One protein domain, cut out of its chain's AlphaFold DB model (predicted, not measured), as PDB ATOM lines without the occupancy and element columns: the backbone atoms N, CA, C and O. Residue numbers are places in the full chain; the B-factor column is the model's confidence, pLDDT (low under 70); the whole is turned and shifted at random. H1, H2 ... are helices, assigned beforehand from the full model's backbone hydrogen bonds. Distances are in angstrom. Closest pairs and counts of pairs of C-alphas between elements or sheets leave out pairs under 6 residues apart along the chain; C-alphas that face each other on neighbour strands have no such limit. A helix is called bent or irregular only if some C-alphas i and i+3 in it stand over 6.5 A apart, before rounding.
ATOM      1  N   TYR A  14      77.251  82.319  56.239       42.84
ATOM      2  CA  TYR A  14      76.783  81.087  55.590       42.84
ATOM      3  C   TYR A  14      77.755  80.556  54.528       42.84
ATOM      4  O   TYR A  14      77.895  79.342  54.392       42.84
ATOM      5  N   GLU A  15      78.468  81.424  53.805       47.41
ATOM      6  CA  GLU A  15      79.497  80.980  52.851       47.41
ATOM      7  C   GLU A  15      80.720  80.373  53.548       47.41
ATOM      8  O   GLU A  15      81.257  79.371  53.071       47.41
ATOM      9  N   SER A  16      81.140  80.924  54.695       52.47
ATOM     10  CA  SER A  16      82.220  80.330  55.492       52.47
ATOM     11  C   SER A  16      81.817  78.985  56.099       52.47
ATOM     12  O   SER A  16      82.647  78.088  56.146       52.47
ATOM     13  N   LEU A  17      80.545  78.816  56.492       54.75
ATOM     14  CA  LEU A  17      80.008  77.544  57.003       54.75
ATOM     15  C   LEU A  17      79.977  76.427  55.943       54.75
ATOM     16  O   LEU A  17      79.983  75.252  56.292       54.75
ATOM     17  N   LYS A  18      79.967  76.772  54.647       63.53
ATOM     18  CA  LYS A  18      80.040  75.801  53.538       63.53
ATOM     19  C   LYS A  18      81.467  75.441  53.126       63.53
ATOM     20  O   LYS A  18      81.656  74.626  52.225       63.53
ATOM     21  N   ARG A  19      82.493  76.039  53.733       83.25
ATOM     22  CA  ARG A  19      83.886  75.661  53.474       83.25
ATOM     23  C   ARG A  19      84.380  74.773  54.599       83.25
ATOM     24  O   ARG A  19      84.463  75.220  55.732       83.25
ATOM     25  N   LEU A  20      84.791  73.553  54.254       92.31
ATOM     26  CA  LEU A  20      85.520  72.701  55.193       92.31
ATOM     27  C   LEU A  20      86.757  73.448  55.705       92.31
ATOM     28  O   LEU A  20      87.509  74.015  54.904       92.31
ATOM     29  N   SER A  21      87.004  73.412  57.000       94.38
ATOM     30  CA  SER A  21      88.279  73.768  57.612       94.38
ATOM     31  C   SER A  21      89.374  72.770  57.225       94.38
ATOM     32  O   SER A  21      89.118  71.723  56.624       94.38
ATOM     33  N   ASP A  22      90.629  73.100  57.522       95.38
ATOM     34  CA  ASP A  22      91.750  72.213  57.203       95.38
ATOM     35  C   ASP A  22      91.741  70.935  58.057       95.38
ATOM     36  O   ASP A  22      92.045  69.859  57.540       95.38
ATOM     37  N   SER A  23      91.302  71.018  59.318       95.62
ATOM     38  CA  SER A  23      91.106  69.847  60.177       95.62
ATOM     39  C   SER A  23      89.991  68.940  59.656       95.62
ATOM     40  O   SER A  23      90.177  67.727  59.614       95.62
ATOM     41  N   GLU A  24      88.873  69.493  59.177       96.12
ATOM     42  CA  GLU A  24      87.806  68.700  58.549       96.12
ATOM     43  C   GLU A  24      88.288  68.011  57.266       96.12
ATOM     44  O   GLU A  24      87.977  66.843  57.044       96.12
ATOM     45  N   VAL A  25      89.097  68.682  56.434       96.69
ATOM     46  CA  VAL A  25      89.674  68.049  55.236       96.69
ATOM     47  C   VAL A  25      90.585  66.883  55.602       96.69
ATOM     48  O   VAL A  25      90.491  65.829  54.973       96.69
ATOM     49  N   ILE A  26      91.460  67.052  56.596       97.06
ATOM     50  CA  ILE A  26      92.332  65.965  57.061       97.06
ATOM     51  C   ILE A  26      91.492  64.832  57.654       97.06
ATOM     52  O   ILE A  26      91.720  63.671  57.323       97.06
ATOM     53  N   THR A  27      90.481  65.162  58.459       97.00
ATOM     54  CA  THR A  27      89.567  64.182  59.059       97.00
ATOM     55  C   THR A  27      88.882  63.351  57.983       97.00
ATOM     56  O   THR A  27      88.932  62.127  58.036       97.00
ATOM     57  N   LEU A  28      88.320  63.992  56.955       96.81
ATOM     58  CA  LEU A  28      87.716  63.301  55.817       96.81
ATOM     59  C   LEU A  28      88.739  62.456  55.044       96.81
ATOM     60  O   LEU A  28      88.411  61.356  54.613       96.81
ATOM     61  N   ALA A  29      89.981  62.923  54.891       96.06
ATOM     62  CA  ALA A  29      91.024  62.161  54.205       96.06
ATOM     63  C   ALA A  29      91.387  60.872  54.957       96.06
ATOM     64  O   ALA A  29      91.487  59.815  54.336       96.06
ATOM     65  N   LEU A  30      91.538  60.942  56.284       96.38
ATOM     66  CA  LEU A  30      91.784  59.771  57.130       96.38
ATOM     67  C   LEU A  30      90.554  58.863  57.196       96.38
ATOM     68  O   LEU A  30      90.678  57.645  57.079       96.38
ATOM     69  N   PHE A  31      89.360  59.449  57.304       95.31
ATOM     70  CA  PHE A  31      88.096  58.721  57.325       95.31
ATOM     71  C   PHE A  31      87.878  57.925  56.035       95.31
ATOM     72  O   PHE A  31      87.488  56.762  56.099       95.31
ATOM     73  N   GLN A  32      88.220  58.491  54.875       94.31
ATOM     74  CA  GLN A  32      88.200  57.763  53.607       94.31
ATOM     75  C   GLN A  32      89.062  56.495  53.664       94.31
ATOM     76  O   GLN A  32      88.616  55.431  53.231       94.31
ATOM     77  N   GLN A  33      90.279  56.600  54.208       94.06
ATOM     78  CA  GLN A  33      91.188  55.458  54.317       94.06
ATOM     79  C   GLN A  33      90.667  54.419  55.317       94.06
ATOM     80  O   GLN A  33      90.681  53.232  55.012       94.06
ATOM     81  N   LEU A  34      90.141  54.850  56.470       92.25
ATOM     82  CA  LEU A  34      89.525  53.963  57.471       92.25
ATOM     83  C   LEU A  34      88.292  53.218  56.931       92.25
ATOM     84  O   LEU A  34      87.970  52.121  57.390       92.25
ATOM     85  N   ARG A  35      87.590  53.811  55.961       90.06
ATOM     86  CA  ARG A  35      86.462  53.188  55.255       90.06
ATOM     87  C   ARG A  35      86.899  52.253  54.125       90.06
ATOM     88  O   ARG A  35      86.042  51.576  53.566       90.06
ATOM     89  N   GLY A  36      88.185  52.230  53.769       88.69
ATOM     90  CA  GLY A  36      88.710  51.424  52.663       88.69
ATOM     91  C   GLY A  36      88.169  51.835  51.289       88.69
ATOM     92  O   GLY A  36      88.093  51.008  50.385       88.69
ATOM     93  N   VAL A  37      87.741  53.095  51.117       88.88
ATOM     94  CA  VAL A  37      87.121  53.565  49.868       88.88
ATOM     95  C   VAL A  37      88.158  54.255  48.982       88.88
ATOM     96  O   VAL A  37      88.510  55.414  49.196       88.88
ATOM     97  N   GLU A  38      88.592  53.580  47.919       85.69
ATOM     98  CA  GLU A  38      89.550  54.151  46.956       85.69
ATOM     99  C   GLU A  38      88.944  55.277  46.095       85.69
ATOM    100  O   GLU A  38      89.620  56.240  45.725       85.69
ATOM    101  N   SER A  39      87.642  55.204  45.795       90.25
ATOM    102  CA  SER A  39      86.951  56.222  44.996       90.25
ATOM    103  C   SER A  39      86.616  57.459  45.831       90.25
ATOM    104  O   SER A  39      85.604  57.484  46.533       90.25
ATOM    105  N   GLU A  40      87.409  58.527  45.681       91.25
ATOM    106  CA  GLU A  40      87.135  59.838  46.300       91.25
ATOM    107  C   GLU A  40      85.711  60.328  45.981       91.25
ATOM    108  O   GLU A  40      85.025  60.862  46.845       91.25
ATOM    109  N   ARG A  41      85.221  60.099  44.753       94.56
ATOM    110  CA  ARG A  41      83.854  60.474  44.358       94.56
ATOM    111  C   ARG A  41      82.796  59.712  45.153       94.56
ATOM    112  O   ARG A  41      81.833  60.326  45.601       94.56
ATOM    113  N   SER A  42      82.955  58.396  45.296       94.38
ATOM    114  CA  SER A  42      82.002  57.589  46.068       94.38
ATOM    115  C   SER A  42      82.011  58.008  47.532       94.38
ATOM    116  O   SER A  42      80.953  58.233  48.108       94.38
ATOM    117  N   PHE A  43      83.206  58.189  48.096       95.50
ATOM    118  CA  PHE A  43      83.382  58.610  49.478       95.50
ATOM    119  C   PHE A  43      82.717  59.962  49.769       95.50
ATOM    120  O   PHE A  43      81.975  60.078  50.742       95.50
ATOM    121  N   LEU A  44      82.927  60.973  48.918       96.00
ATOM    122  CA  LEU A  44      82.323  62.294  49.119       96.00
ATOM    123  C   LEU A  44      80.795  62.258  49.009       96.00
ATOM    124  O   LEU A  44      80.127  62.919  49.797       96.00
ATOM    125  N   ARG A  45      80.239  61.442  48.103       95.62
ATOM    126  CA  ARG A  45      78.786  61.238  48.001       95.62
ATOM    127  C   ARG A  45      78.209  60.603  49.269       95.62
ATOM    128  O   ARG A  45      77.144  61.007  49.729       95.62
ATOM    129  N   ASP A  46      78.909  59.629  49.845       95.31
ATOM    130  CA  ASP A  46      78.494  59.012  51.107       95.31
ATOM    131  C   ASP A  46      78.607  60.010  52.271       95.31
ATOM    132  O   ASP A  46      77.715  60.077  53.116       95.31
ATOM    133  N   CYS A  47      79.653  60.842  52.286       96.19
ATOM    134  CA  CYS A  47      79.804  61.920  53.263       96.19
ATOM    135  C   CYS A  47      78.688  62.958  53.171       96.19
ATOM    136  O   CYS A  47      78.126  63.338  54.193       96.19
ATOM    137  N   GLU A  48      78.318  63.373  51.965       95.06
ATOM    138  CA  GLU A  48      77.196  64.282  51.735       95.06
ATOM    139  C   GLU A  48      75.872  63.686  52.226       95.06
ATOM    140  O   GLU A  48      75.099  64.363  52.908       95.06
ATOM    141  N   ARG A  49      75.640  62.398  51.952       95.69
ATOM    142  CA  ARG A  49      74.402  61.709  52.326       95.69
ATOM    143  C   ARG A  49      74.270  61.468  53.829       95.69
ATOM    144  O   ARG A  49      73.181  61.642  54.366       95.69
ATOM    145  N   PHE A  50      75.339  61.024  54.486       95.56
ATOM    146  CA  PHE A  50      75.260  60.512  55.860       95.56
ATOM    147  C   PHE A  50      75.941  61.408  56.895       95.56
ATOM    148  O   PHE A  50      75.565  61.377  58.062       95.56
ATOM    149  N   PHE A  51      76.913  62.222  56.491       94.94
ATOM    150  CA  PHE A  51      77.799  62.952  57.403       94.94
ATOM    151  C   PHE A  51      77.794  64.471  57.176       94.94
ATOM    152  O   PHE A  51      78.599  65.179  57.776       94.94
ATOM    153  N   SER A  52      76.870  65.008  56.374       93.94
ATOM    154  CA  SER A  52      76.741  66.455  56.131       93.94
ATOM    155  C   SER A  52      76.398  67.259  57.388       93.94
ATOM    156  O   SER A  52      76.718  68.441  57.461       93.94
ATOM    157  N   HIS A  53      75.806  66.625  58.401       92.75
ATOM    158  CA  HIS A  53      75.578  67.239  59.709       92.75
ATOM    159  C   HIS A  53      76.876  67.441  60.515       92.75
ATOM    160  O   HIS A  53      76.934  68.353  61.332       92.75
ATOM    161  N   LEU A  54      77.910  66.623  60.272       94.00
ATOM    162  CA  LEU A  54      79.243  66.769  60.873       94.00
ATOM    163  C   LEU A  54      80.172  67.621  60.005       94.00
ATOM    164  O   LEU A  54      80.986  68.365  60.532       94.00
ATOM    165  N   PHE A  55      80.030  67.517  58.680       94.31
ATOM    166  CA  PHE A  55      80.864  68.204  57.696       94.31
ATOM    167  C   PHE A  55      79.999  68.975  56.688       94.31
ATOM    168  O   PHE A  55      79.900  68.567  55.527       94.31
ATOM    169  N   PRO A  56      79.372  70.105  57.068       92.19
ATOM    170  CA  PRO A  56      78.453  70.829  56.182       92.19
ATOM    171  C   PRO A  56      79.090  71.256  54.854       92.19
ATOM    172  O   PRO A  56      78.426  71.282  53.816       92.19
ATOM    173  N   GLY A  57      80.397  71.538  54.859       92.62
ATOM    174  CA  GLY A  57      81.149  71.916  53.664       92.62
ATOM    175  C   GLY A  57      81.448  70.784  52.674       92.62
ATOM    176  O   GLY A  57      82.115  71.032  51.668       92.62
ATOM    177  N   VAL A  58      81.004  69.549  52.941       94.06
ATOM    178  CA  VAL A  58      81.145  68.420  52.005       94.06
ATOM    179  C   VAL A  58      80.077  68.436  50.905       94.06
ATOM    180  O   VAL A  58      80.299  67.884  49.829       94.06
ATOM    181  N   VAL A  59      78.939  69.094  51.153       92.44
ATOM    182  CA  VAL A  59      77.815  69.191  50.210       92.44
ATOM    183  C   VAL A  59      78.265  69.920  48.942       92.44
ATOM    184  O   VAL A  59      78.749  71.052  49.003       92.44
ATOM    185  N   GLY A  60      78.130  69.266  47.787       87.31
ATOM    186  CA  GLY A  60      78.618  69.789  46.504       87.31
ATOM    187  C   GLY A  60      80.148  69.885  46.365       87.31
ATOM    188  O   GLY A  60      80.639  70.508  45.418       87.31
ATOM    189  N   LEU A  61      80.934  69.288  47.271       91.88
ATOM    190  CA  LEU A  61      82.393  69.290  47.171       91.88
ATOM    191  C   LEU A  61      82.868  68.374  46.037       91.88
ATOM    192  O   LEU A  61      82.693  67.158  46.062       91.88
ATOM    193  N   HIS A  62      83.555  68.950  45.053       92.62
ATOM    194  CA  HIS A  62      84.096  68.171  43.943       92.62
ATOM    195  C   HIS A  62      85.385  67.404  44.334       92.62
ATOM    196  O   HIS A  62      86.277  68.009  44.946       92.62
ATOM    197  N   PRO A  63      85.574  66.134  43.900       92.75
ATOM    198  CA  PRO A  63      86.761  65.330  44.223       92.75
ATOM    199  C   PRO A  63      88.096  66.019  43.922       92.75
ATOM    200  O   PRO A  63      88.993  66.036  44.757       92.75
ATOM    201  N   SER A  64      88.221  66.692  42.772       91.12
ATOM    202  CA  SER A  64      89.468  67.396  42.422       91.12
ATOM    203  C   SER A  64      89.803  68.556  43.370       91.12
ATOM    204  O   SER A  64      90.978  68.862  43.593       91.12
ATOM    205  N   SER A  65      88.789  69.205  43.948       92.88
ATOM    206  CA  SER A  65      88.972  70.259  44.945       92.88
ATOM    207  C   SER A  65      89.392  69.674  46.287       92.88
ATOM    208  O   SER A  65      90.353  70.174  46.872       92.88
ATOM    209  N   PHE A  66      88.749  68.590  46.725       93.25
ATOM    210  CA  PHE A  66      89.154  67.844  47.915       93.25
ATOM    211  C   PHE A  66      90.610  67.361  47.804       93.25
ATOM    212  O   PHE A  66      91.448  67.734  48.624       93.25
ATOM    213  N   HIS A  67      90.950  66.671  46.712       90.81
ATOM    214  CA  HIS A  67      92.290  66.149  46.446       90.81
ATOM    215  C   HIS A  67      93.381  67.229  46.497       90.81
ATOM    216  O   HIS A  67      94.433  67.048  47.115       90.81
ATOM    217  N   ARG A  68      93.139  68.399  45.884       92.56
ATOM    218  CA  ARG A  68      94.077  69.533  45.953       92.56
ATOM    219  C   ARG A  68      94.301  70.013  47.382       92.56
ATOM    220  O   ARG A  68      95.428  70.371  47.718       92.56
ATOM    221  N   ARG A  69      93.253  70.055  48.205       94.62
ATOM    222  CA  ARG A  69      93.379  70.482  49.602       94.62
ATOM    223  C   ARG A  69      94.152  69.460  50.424       94.62
ATOM    224  O   ARG A  69      95.094  69.857  51.099       94.62
ATOM    225  N   VAL A  70      93.868  68.167  50.267       93.69
ATOM    226  CA  VAL A  70      94.656  67.098  50.903       93.69
ATOM    227  C   VAL A  70      96.138  67.216  50.531       93.69
ATOM    228  O   VAL A  70      96.996  67.219  51.410       93.69
ATOM    229  N   ARG A  71      96.471  67.444  49.250       93.69
ATOM    230  CA  ARG A  71      97.870  67.669  48.829       93.69
ATOM    231  C   ARG A  71      98.527  68.879  49.493       93.69
ATOM    232  O   ARG A  71      99.723  68.822  49.786       93.69
ATOM    233  N   LYS A  72      97.790  69.974  49.708       95.31
ATOM    234  CA  LYS A  72      98.298  71.161  50.422       95.31
ATOM    235  C   LYS A  72      98.546  70.867  51.902       95.31
ATOM    236  O   LYS A  72      99.507  71.380  52.465       95.31
ATOM    237  N   LEU A  73      97.721  70.009  52.494       96.44
ATOM    238  CA  LEU A  73      97.769  69.647  53.910       96.44
ATOM    239  C   LEU A  73      98.646  68.425  54.213       96.44
ATOM    240  O   LEU A  73      98.818  68.084  55.377       96.44
ATOM    241  N   ARG A  74      99.266  67.802  53.203       94.88
ATOM    242  CA  ARG A  74     100.082  66.581  53.354       94.88
ATOM    243  C   ARG A  74     101.123  66.635  54.478       94.88
ATOM    244  O   ARG A  74     101.378  65.618  55.106       94.88
ATOM    245  N   ARG A  75     101.694  67.817  54.741       96.12
ATOM    246  CA  ARG A  75     102.717  68.031  55.778       96.12
ATOM    247  C   ARG A  75     102.219  67.754  57.199       96.12
ATOM    248  O   ARG A  75     103.034  67.625  58.095       96.12
ATOM    249  N   PHE A  76     100.903  67.695  57.398       97.25
ATOM    250  CA  PHE A  76     100.290  67.439  58.696       97.25
ATOM    251  C   PHE A  76     100.030  65.952  58.959       97.25
ATOM    252  O   PHE A  76      99.834  65.593  60.112       97.25
ATOM    253  N   LEU A  77     100.051  65.085  57.937       96.81
ATOM    254  CA  LEU A  77      99.753  63.655  58.108       96.81
ATOM    255  C   LEU A  77     100.731  62.995  59.086       96.81
ATOM    256  O   LEU A  77     100.317  62.383  60.064       96.81
ATOM    257  N   GLU A  78     102.027  63.193  58.854       95.62
ATOM    258  CA  GLU A  78     103.070  62.566  59.661       95.62
ATOM    259  C   GLU A  78     103.134  63.112  61.104       95.62
ATOM    260  O   GLU A  78     103.137  62.299  62.027       95.62
ATOM    261  N   PRO A  79     103.088  64.439  61.359       96.06
ATOM    262  CA  PRO A  79     102.965  64.959  62.723       96.06
ATOM    263  C   PRO A  79     101.734  64.440  63.476       96.06
ATOM    264  O   PRO A  79     101.844  64.092  64.649       96.06
ATOM    265  N   LEU A  80     100.576  64.341  62.812       96.62
ATOM    266  CA  LEU A  80      99.357  63.809  63.432       96.62
ATOM    267  C   LEU A  80      99.496  62.330  63.794       96.62
ATOM    268  O   LEU A  80      99.053  61.917  64.860       96.62
ATOM    269  N   ARG A  81     100.134  61.534  62.929       96.75
ATOM    270  CA  ARG A  81     100.457  60.138  63.239       96.75
ATOM    271  C   ARG A  81     101.388  60.046  64.447       96.75
ATOM    272  O   ARG A  81     101.115  59.270  65.357       96.75
ATOM    273  N   ARG A  82     102.472  60.830  64.447       95.06
ATOM    274  CA  ARG A  82     103.504  60.823  65.497       95.06
ATOM    275  C   ARG A  82     102.967  61.213  66.863       95.06
ATOM    276  O   ARG A  82     103.354  60.590  67.842       95.06
ATOM    277  N   ALA A  83     102.029  62.157  66.912       95.25
ATOM    278  CA  ALA A  83     101.374  62.573  68.148       95.25
ATOM    279  C   ALA A  83     100.661  61.425  68.891       95.25
ATOM    280  O   ALA A  83     100.416  61.544  70.083       95.25
ATOM    281  N   LEU A  84     100.331  60.321  68.208       95.00
ATOM    282  CA  LEU A  84      99.705  59.144  68.821       95.00
ATOM    283  C   LEU A  84     100.702  58.033  69.170       95.00
ATOM    284  O   LEU A  84     100.311  57.055  69.802       95.00
ATOM    285  N   LEU A  85     101.958  58.115  68.721       93.50
ATOM    286  CA  LEU A  85     102.904  57.006  68.868       93.50
ATOM    287  C   LEU A  85     103.324  56.794  70.312       93.50
ATOM    288  O   LEU A  85     103.357  55.647  70.740       93.50
ATOM    289  N   GLU A  86     103.599  57.866  71.053       89.88
ATOM    290  CA  GLU A  86     103.990  57.778  72.462       89.88
ATOM    291  C   GLU A  86     102.928  57.029  73.270       89.88
ATOM    292  O   GLU A  86     103.224  56.025  73.912       89.88
ATOM    293  N   GLU A  87     101.661  57.427  73.132       91.62
ATOM    294  CA  GLU A  87     100.562  56.736  73.795       91.62
ATOM    295  C   GLU A  87     100.432  55.291  73.297       91.62
ATOM    296  O   GLU A  87     100.309  54.360  74.093       91.62
ATOM    297  N   LEU A  88     100.455  55.069  71.979       92.31
ATOM    298  CA  LEU A  88     100.222  53.752  71.389       92.31
ATOM    299  C   LEU A  88     101.327  52.739  71.683       92.31
ATOM    300  O   LEU A  88     101.015  51.549  71.800       92.31
ATOM    301  N   VAL A  89     102.575  53.181  71.776       91.19
ATOM    302  CA  VAL A  89     103.764  52.324  71.770       91.19
ATOM    303  C   VAL A  89     104.488  52.331  73.117       91.19
ATOM    304  O   VAL A  89     104.958  51.270  73.522       91.19
ATOM    305  N   GLY A  90     104.531  53.465  73.822       88.56
ATOM    306  CA  GLY A  90     105.383  53.649  74.999       88.56
ATOM    307  C   GLY A  90     106.869  53.580  74.633       88.56
ATOM    308  O   GLY A  90     107.263  54.073  73.577       88.56
ATOM    309  N   ALA A 234      98.813  55.686  42.376       87.44
ATOM    310  CA  ALA A 234      99.602  56.902  42.297       87.44
ATOM    311  C   ALA A 234     100.318  56.991  40.944       87.44
ATOM    312  O   ALA A 234     100.842  56.007  40.438       87.44
ATOM    313  N   LYS A 235     100.369  58.197  40.370       88.25
ATOM    314  CA  LYS A 235     101.048  58.464  39.089       88.25
ATOM    315  C   LYS A 235     102.404  59.158  39.240       88.25
ATOM    316  O   LYS A 235     103.083  59.375  38.249       88.25
ATOM    317  N   THR A 236     102.761  59.560  40.460       91.38
ATOM    318  CA  THR A 236     104.020  60.244  40.783       91.38
ATOM    319  C   THR A 236     104.523  59.792  42.148       91.38
ATOM    320  O   THR A 236     103.707  59.415  42.997       91.38
ATOM    321  N   LEU A 237     105.833  59.893  42.390       92.19
ATOM    322  CA  LEU A 237     106.453  59.544  43.674       92.19
ATOM    323  C   LEU A 237     105.859  60.350  44.839       92.19
ATOM    324  O   LEU A 237     105.453  59.789  45.851       92.19
ATOM    325  N   VAL A 238     105.681  61.663  44.654       92.50
ATOM    326  CA  VAL A 238     105.024  62.530  45.651       92.50
ATOM    327  C   VAL A 238     103.588  62.077  45.930       92.50
ATOM    328  O   VAL A 238     103.144  62.070  47.076       92.50
ATOM    329  N   GLY A 239     102.834  61.696  44.894       92.69
ATOM    330  CA  GLY A 239     101.472  61.192  45.059       92.69
ATOM    331  C   GLY A 239     101.428  59.870  45.826       92.69
ATOM    332  O   GLY A 239     100.537  59.682  46.654       92.69
ATOM    333  N   LEU A 240     102.398  58.989  45.575       94.50
ATOM    334  CA  LEU A 240     102.565  57.719  46.276       94.50
ATOM    335  C   LEU A 240     102.879  57.950  47.757       94.50
ATOM    336  O   LEU A 240     102.161  57.432  48.612       94.50
ATOM    337  N   ALA A 241     103.858  58.810  48.053       95.06
ATOM    338  CA  ALA A 241     104.242  59.174  49.414       95.06
ATOM    339  C   ALA A 241     103.057  59.730  50.223       95.06
ATOM    340  O   ALA A 241     102.815  59.299  51.347       95.06
ATOM    341  N   ILE A 242     102.260  60.633  49.636       94.69
ATOM    342  CA  ILE A 242     101.067  61.199  50.296       94.69
ATOM    343  C   ILE A 242     100.039  60.108  50.611       94.69
ATOM    344  O   ILE A 242      99.452  60.115  51.692       94.69
ATOM    345  N   ARG A 243      99.798  59.177  49.677       94.44
ATOM    346  CA  ARG A 243      98.833  58.086  49.876       94.44
ATOM    347  C   ARG A 243      99.300  57.110  50.950       94.44
ATOM    348  O   ARG A 243      98.486  56.723  51.781       94.44
ATOM    349  N   ILE A 244     100.584  56.752  50.965       96.38
ATOM    350  CA  ILE A 244     101.167  55.909  52.016       96.38
ATOM    351  C   ILE A 244     101.044  56.611  53.367       96.38
ATOM    352  O   ILE A 244     100.473  56.030  54.285       96.38
ATOM    353  N   ALA A 245     101.455  57.878  53.465       96.94
ATOM    354  CA  ALA A 245     101.333  58.653  54.696       96.94
ATOM    355  C   ALA A 245      99.883  58.709  55.197       96.94
ATOM    356  O   ALA A 245      99.631  58.458  56.371       96.94
ATOM    357  N   ALA A 246      98.908  58.959  54.316       96.44
ATOM    358  CA  ALA A 246      97.496  58.980  54.693       96.44
ATOM    359  C   ALA A 246      96.999  57.610  55.184       96.44
ATOM    360  O   ALA A 246      96.287  57.550  56.183       96.44
ATOM    361  N   LYS A 247      97.384  56.515  54.514       96.56
ATOM    362  CA  LYS A 247      96.990  55.144  54.882       96.56
ATOM    363  C   LYS A 247      97.615  54.705  56.206       96.56
ATOM    364  O   LYS A 247      96.899  54.192  57.060       96.56
ATOM    365  N   VAL A 248      98.911  54.949  56.408       97.25
ATOM    366  CA  VAL A 248      99.603  54.624  57.665       97.25
ATOM    367  C   VAL A 248      99.065  55.484  58.812       97.25
ATOM    368  O   VAL A 248      98.753  54.950  59.870       97.25
ATOM    369  N   THR A 249      98.853  56.785  58.590       97.81
ATOM    370  CA  THR A 249      98.232  57.671  59.593       97.81
ATOM    371  C   THR A 249      96.837  57.177  59.966       97.81
ATOM    372  O   THR A 249      96.530  57.026  61.145       97.81
ATOM    373  N   ALA A 250      95.997  56.861  58.979       96.38
ATOM    374  CA  ALA A 250      94.657  56.341  59.221       96.38
ATOM    375  C   ALA A 250      94.681  55.008  59.978       96.38
ATOM    376  O   ALA A 250      93.903  54.828  60.909       96.38
ATOM    377  N   TYR A 251      95.598  54.100  59.638       96.06
ATOM    378  CA  TYR A 251      95.810  52.858  60.379       96.06
ATOM    379  C   TYR A 251      96.131  53.128  61.856       96.06
ATOM    380  O   TYR A 251      95.468  52.570  62.732       96.06
ATOM    381  N   THR A 252      97.071  54.034  62.142       96.31
ATOM    382  CA  THR A 252      97.436  54.431  63.512       96.31
ATOM    383  C   THR A 252      96.242  55.019  64.269       96.31
ATOM    384  O   THR A 252      95.967  54.599  65.392       96.31
ATOM    385  N   TYR A 253      95.464  55.907  63.642       95.50
ATOM    386  CA  TYR A 253      94.222  56.425  64.233       95.50
ATOM    387  C   TYR A 253      93.185  55.322  64.473       95.50
ATOM    388  O   TYR A 253      92.501  55.338  65.491       95.50
ATOM    389  N   GLY A 254      93.078  54.335  63.584       93.94
ATOM    390  CA  GLY A 254      92.208  53.176  63.780       93.94
ATOM    391  C   GLY A 254      92.607  52.333  64.996       93.94
ATOM    392  O   GLY A 254      91.740  51.840  65.719       93.94
ATOM    393  N   LEU A 255      93.909  52.189  65.264       93.62
ATOM    394  CA  LEU A 255      94.393  51.548  66.491       93.62
ATOM    395  C   LEU A 255      94.051  52.374  67.734       93.62
ATOM    396  O   LEU A 255      93.570  51.813  68.719       93.62
ATOM    397  N   TYR A 256      94.241  53.690  67.664       93.31
ATOM    398  CA  TYR A 256      93.911  54.611  68.749       93.31
ATOM    399  C   TYR A 256      92.413  54.613  69.083       93.31
ATOM    400  O   TYR A 256      92.043  54.439  70.239       93.31
ATOM    401  N   VAL A 257      91.536  54.686  68.079       91.81
ATOM    402  CA  VAL A 257      90.079  54.598  68.277       91.81
ATOM    403  C   VAL A 257      89.689  53.274  68.931       91.81
ATOM    404  O   VAL A 257      88.891  53.266  69.863       91.81
ATOM    405  N   ASN A 258      90.272  52.151  68.499       90.25
ATOM    406  CA  ASN A 258      90.018  50.867  69.152       90.25
ATOM    407  C   ASN A 258      90.421  50.888  70.631       90.25
ATOM    408  O   ASN A 258      89.658  50.406  71.464       90.25
ATOM    409  N   ARG A 259      91.568  51.488  70.963       89.56
ATOM    410  CA  ARG A 259      92.009  51.641  72.353       89.56
ATOM    411  C   ARG A 259      91.044  52.493  73.175       89.56
ATOM    412  O   ARG A 259      90.653  52.059  74.254       89.56
ATOM    413  N   LEU A 260      90.617  53.644  72.652       90.75
ATOM    414  CA  LEU A 260      89.638  54.514  73.316       90.75
ATOM    415  C   LEU A 260      88.311  53.796  73.597       90.75
ATOM    416  O   LEU A 260      87.669  54.050  74.610       90.75
ATOM    417  N   LEU A 261      87.910  52.884  72.711       89.50
ATOM    418  CA  LEU A 261      86.695  52.080  72.856       89.50
ATOM    419  C   LEU A 261      86.901  50.797  73.685       89.50
ATOM    420  O   LEU A 261      85.988  49.976  73.755       89.50
ATOM    421  N   GLY A 262      88.086  50.577  74.268       87.69
ATOM    422  CA  GLY A 262      88.410  49.366  75.030       87.69
ATOM    423  C   GLY A 262      88.437  48.080  74.190       87.69
ATOM    424  O   GLY A 262      88.320  46.979  74.727       87.69
ATOM    425  N   ARG A 263      88.558  48.195  72.862       86.88
ATOM    426  CA  ARG A 263      88.569  47.066  71.925       86.88
ATOM    427  C   ARG A 263      89.989  46.504  71.774       86.88
ATOM    428  O   ARG A 263      90.958  47.264  71.831       86.88
ATOM    429  N   PRO A 264      90.153  45.192  71.511       81.00
ATOM    430  CA  PRO A 264      91.475  44.611  71.303       81.00
ATOM    431  C   PRO A 264      92.240  45.280  70.152       81.00
ATOM    432  O   PRO A 264      91.702  45.514  69.063       81.00
ATOM    433  N   GLN A 265      93.530  45.539  70.374       73.00
ATOM    434  CA  GLN A 265      94.393  46.195  69.395       73.00
ATOM    435  C   GLN A 265      94.525  45.346  68.116       73.00
ATOM    436  O   GLN A 265      94.834  44.152  68.148       73.00
ATOM    437  N   GLY A 266      94.272  45.968  66.962       65.38
ATOM    438  CA  GLY A 266      94.335  45.317  65.651       65.38
ATOM    439  C   GLY A 266      92.998  44.833  65.081       65.38
ATOM    440  O   GLY A 266      92.989  44.339  63.956       65.38
ATOM    441  N   ARG A 267      91.862  45.027  65.765       72.94
ATOM    442  CA  ARG A 267      90.526  44.786  65.184       72.94
ATOM    443  C   ARG A 267      90.065  45.941  64.288       72.94
ATOM    444  O   ARG A 267      89.028  46.558  64.504       72.94
ATOM    445  N   ILE A 268      90.851  46.270  63.264       72.00
ATOM    446  CA  ILE A 268      90.561  47.428  62.402       72.00
ATOM    447  C   ILE A 268      89.286  47.230  61.573       72.00
ATOM    448  O   ILE A 268      88.536  48.179  61.369       72.00
ATOM    449  N   LYS A 269      88.990  45.999  61.141       63.50
ATOM    450  CA  LYS A 269      87.760  45.701  60.385       63.50
ATOM    451  C   LYS A 269      86.479  45.898  61.205       63.50
ATOM    452  O   LYS A 269      85.420  46.080  60.619       63.50
ATOM    453  N   GLU A 270      86.581  45.894  62.531       61.38
ATOM    454  CA  GLU A 270      85.447  46.037  63.449       61.38
ATOM    455  C   GLU A 270      85.224  47.486  63.899       61.38
ATOM    456  O   GLU A 270      84.323  47.742  64.689       61.38
ATOM    457  N   LEU A 271      85.980  48.466  63.381       58.06
ATOM    458  CA  LEU A 271      85.727  49.888  63.670       58.06
ATOM    459  C   LEU A 271      84.290  50.322  63.338       58.06
ATOM    460  O   LEU A 271      83.805  51.304  63.886       58.06
ATOM    461  N   TRP A 272      83.614  49.569  62.469       60.16
ATOM    462  CA  TRP A 272      82.265  49.842  61.978       60.16
ATOM    463  C   TRP A 272      81.240  48.766  62.369       60.16
ATOM    464  O   TRP A 272      80.115  48.823  61.872       60.16
ATOM    465  N   ALA A 273      81.645  47.784  63.184       50.78
ATOM    466  CA  ALA A 273      80.792  46.718  63.707       50.78
ATOM    467  C   ALA A 273      80.263  47.055  65.110       50.78
ATOM    468  O   ALA A 273      80.972  47.768  65.874       50.78
TER     469      ALA A 273
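Overview. This is residues 14 to 90 and 234 to 273 of the 273 residues of the protein "Transposase, IS4 family" of Rubrobacter xylanophilus (strain DSM 9941 / NBRC 16129 / PRD-1) (UniProt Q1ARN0). Helix H2 lies in the middle, crossed by the long helix H6, while the bent helix H4 wraps part of the way round H2: its first arm, H4a, crosses H2, and its second arm, H4b, runs beside H6. H3 meets the beginning of H4a, and the two short helices H1 and H5 lie far from the middle. The printed part has 117 residues with six named helices, in the order H1 to H6, and no named strand; the class is all helix. It is compact, with a radius of gyration of the C-alphas of 14.6 A, and spans 43 by 34 by 24 A.

Arrangement. H1, residues 14 to 17, touches no helix and is apart from H2, residues 22 to 34. H2 and H3, residues 40 to 51, are close but not clearly touching; their closest C-alphas, Gln 32 and Phe 43, are 6.4 A apart. H4, residues 63 to 82, was assigned as one helix by its hydrogen bonds, but is bent: C-alphas 72 and 75 are 7.6 A apart. Its arms, H4a, residues 63 to 72, and H4b, residues 75 to 82, are about perpendicular, only just, at 72 degrees. H4b is irregular, with C-alphas 75 and 78 6.7 A apart. H3 and H4a only just touch, with 3 pairs of C-alphas within 8 A, the closest being Arg 41 and Pro 63 at 5.7 A. H2 touches H4a, closest at the C-alphas of Val 25 and Val 70, 6.7 A. They run opposite ways at a steep tilt of 69.8 degrees, only just short of about perpendicular. H2, with residues 29 to 34 alone, touches H6, residues 237 to 260, about perpendicular at 82 degrees; the closest C-alphas, Leu 30 and Ala 250, are 4.9 A apart. H4b touches H6 the same way at 35.4 degrees, only just a steep tilt, closest at the C-alphas of Arg 81 and Thr 249, 4.9 A. H5, residues 85 to 89, meets H4b only through their link and is close to but not clearly touching H6. Every O i to N i+4 pair is within hydrogen-bond range in H2, H3, H4a, H5 and H6, and 3 of 4 are in H4b; H1 is too short for such a pair.

Along the chain. H1 begins at C-alpha 14, (76.783, 81.087, 55.590). H2 is 18.4 A long, H3 14.8 A, H4a 14.3 A and H4b 12.1 A. H6 is 34.4 A long, from C-alpha 237 at (106.453, 59.544, 43.674) to C-alpha 260 at (89.638, 54.514, 73.316).

Size, cuts and confidence. The two C-alphas farthest apart, Tyr 14 and Gly 90, are 44.1 A apart. Residues 91 to 233 are not printed, and C-alphas 90 and 234 across the cut are 33.4 A apart. The link from H3 to H4 is long. Residues 261 to 273 hold no named element. The pLDDT is under 70 in residues 14 to 18, 266 and 269 to 273.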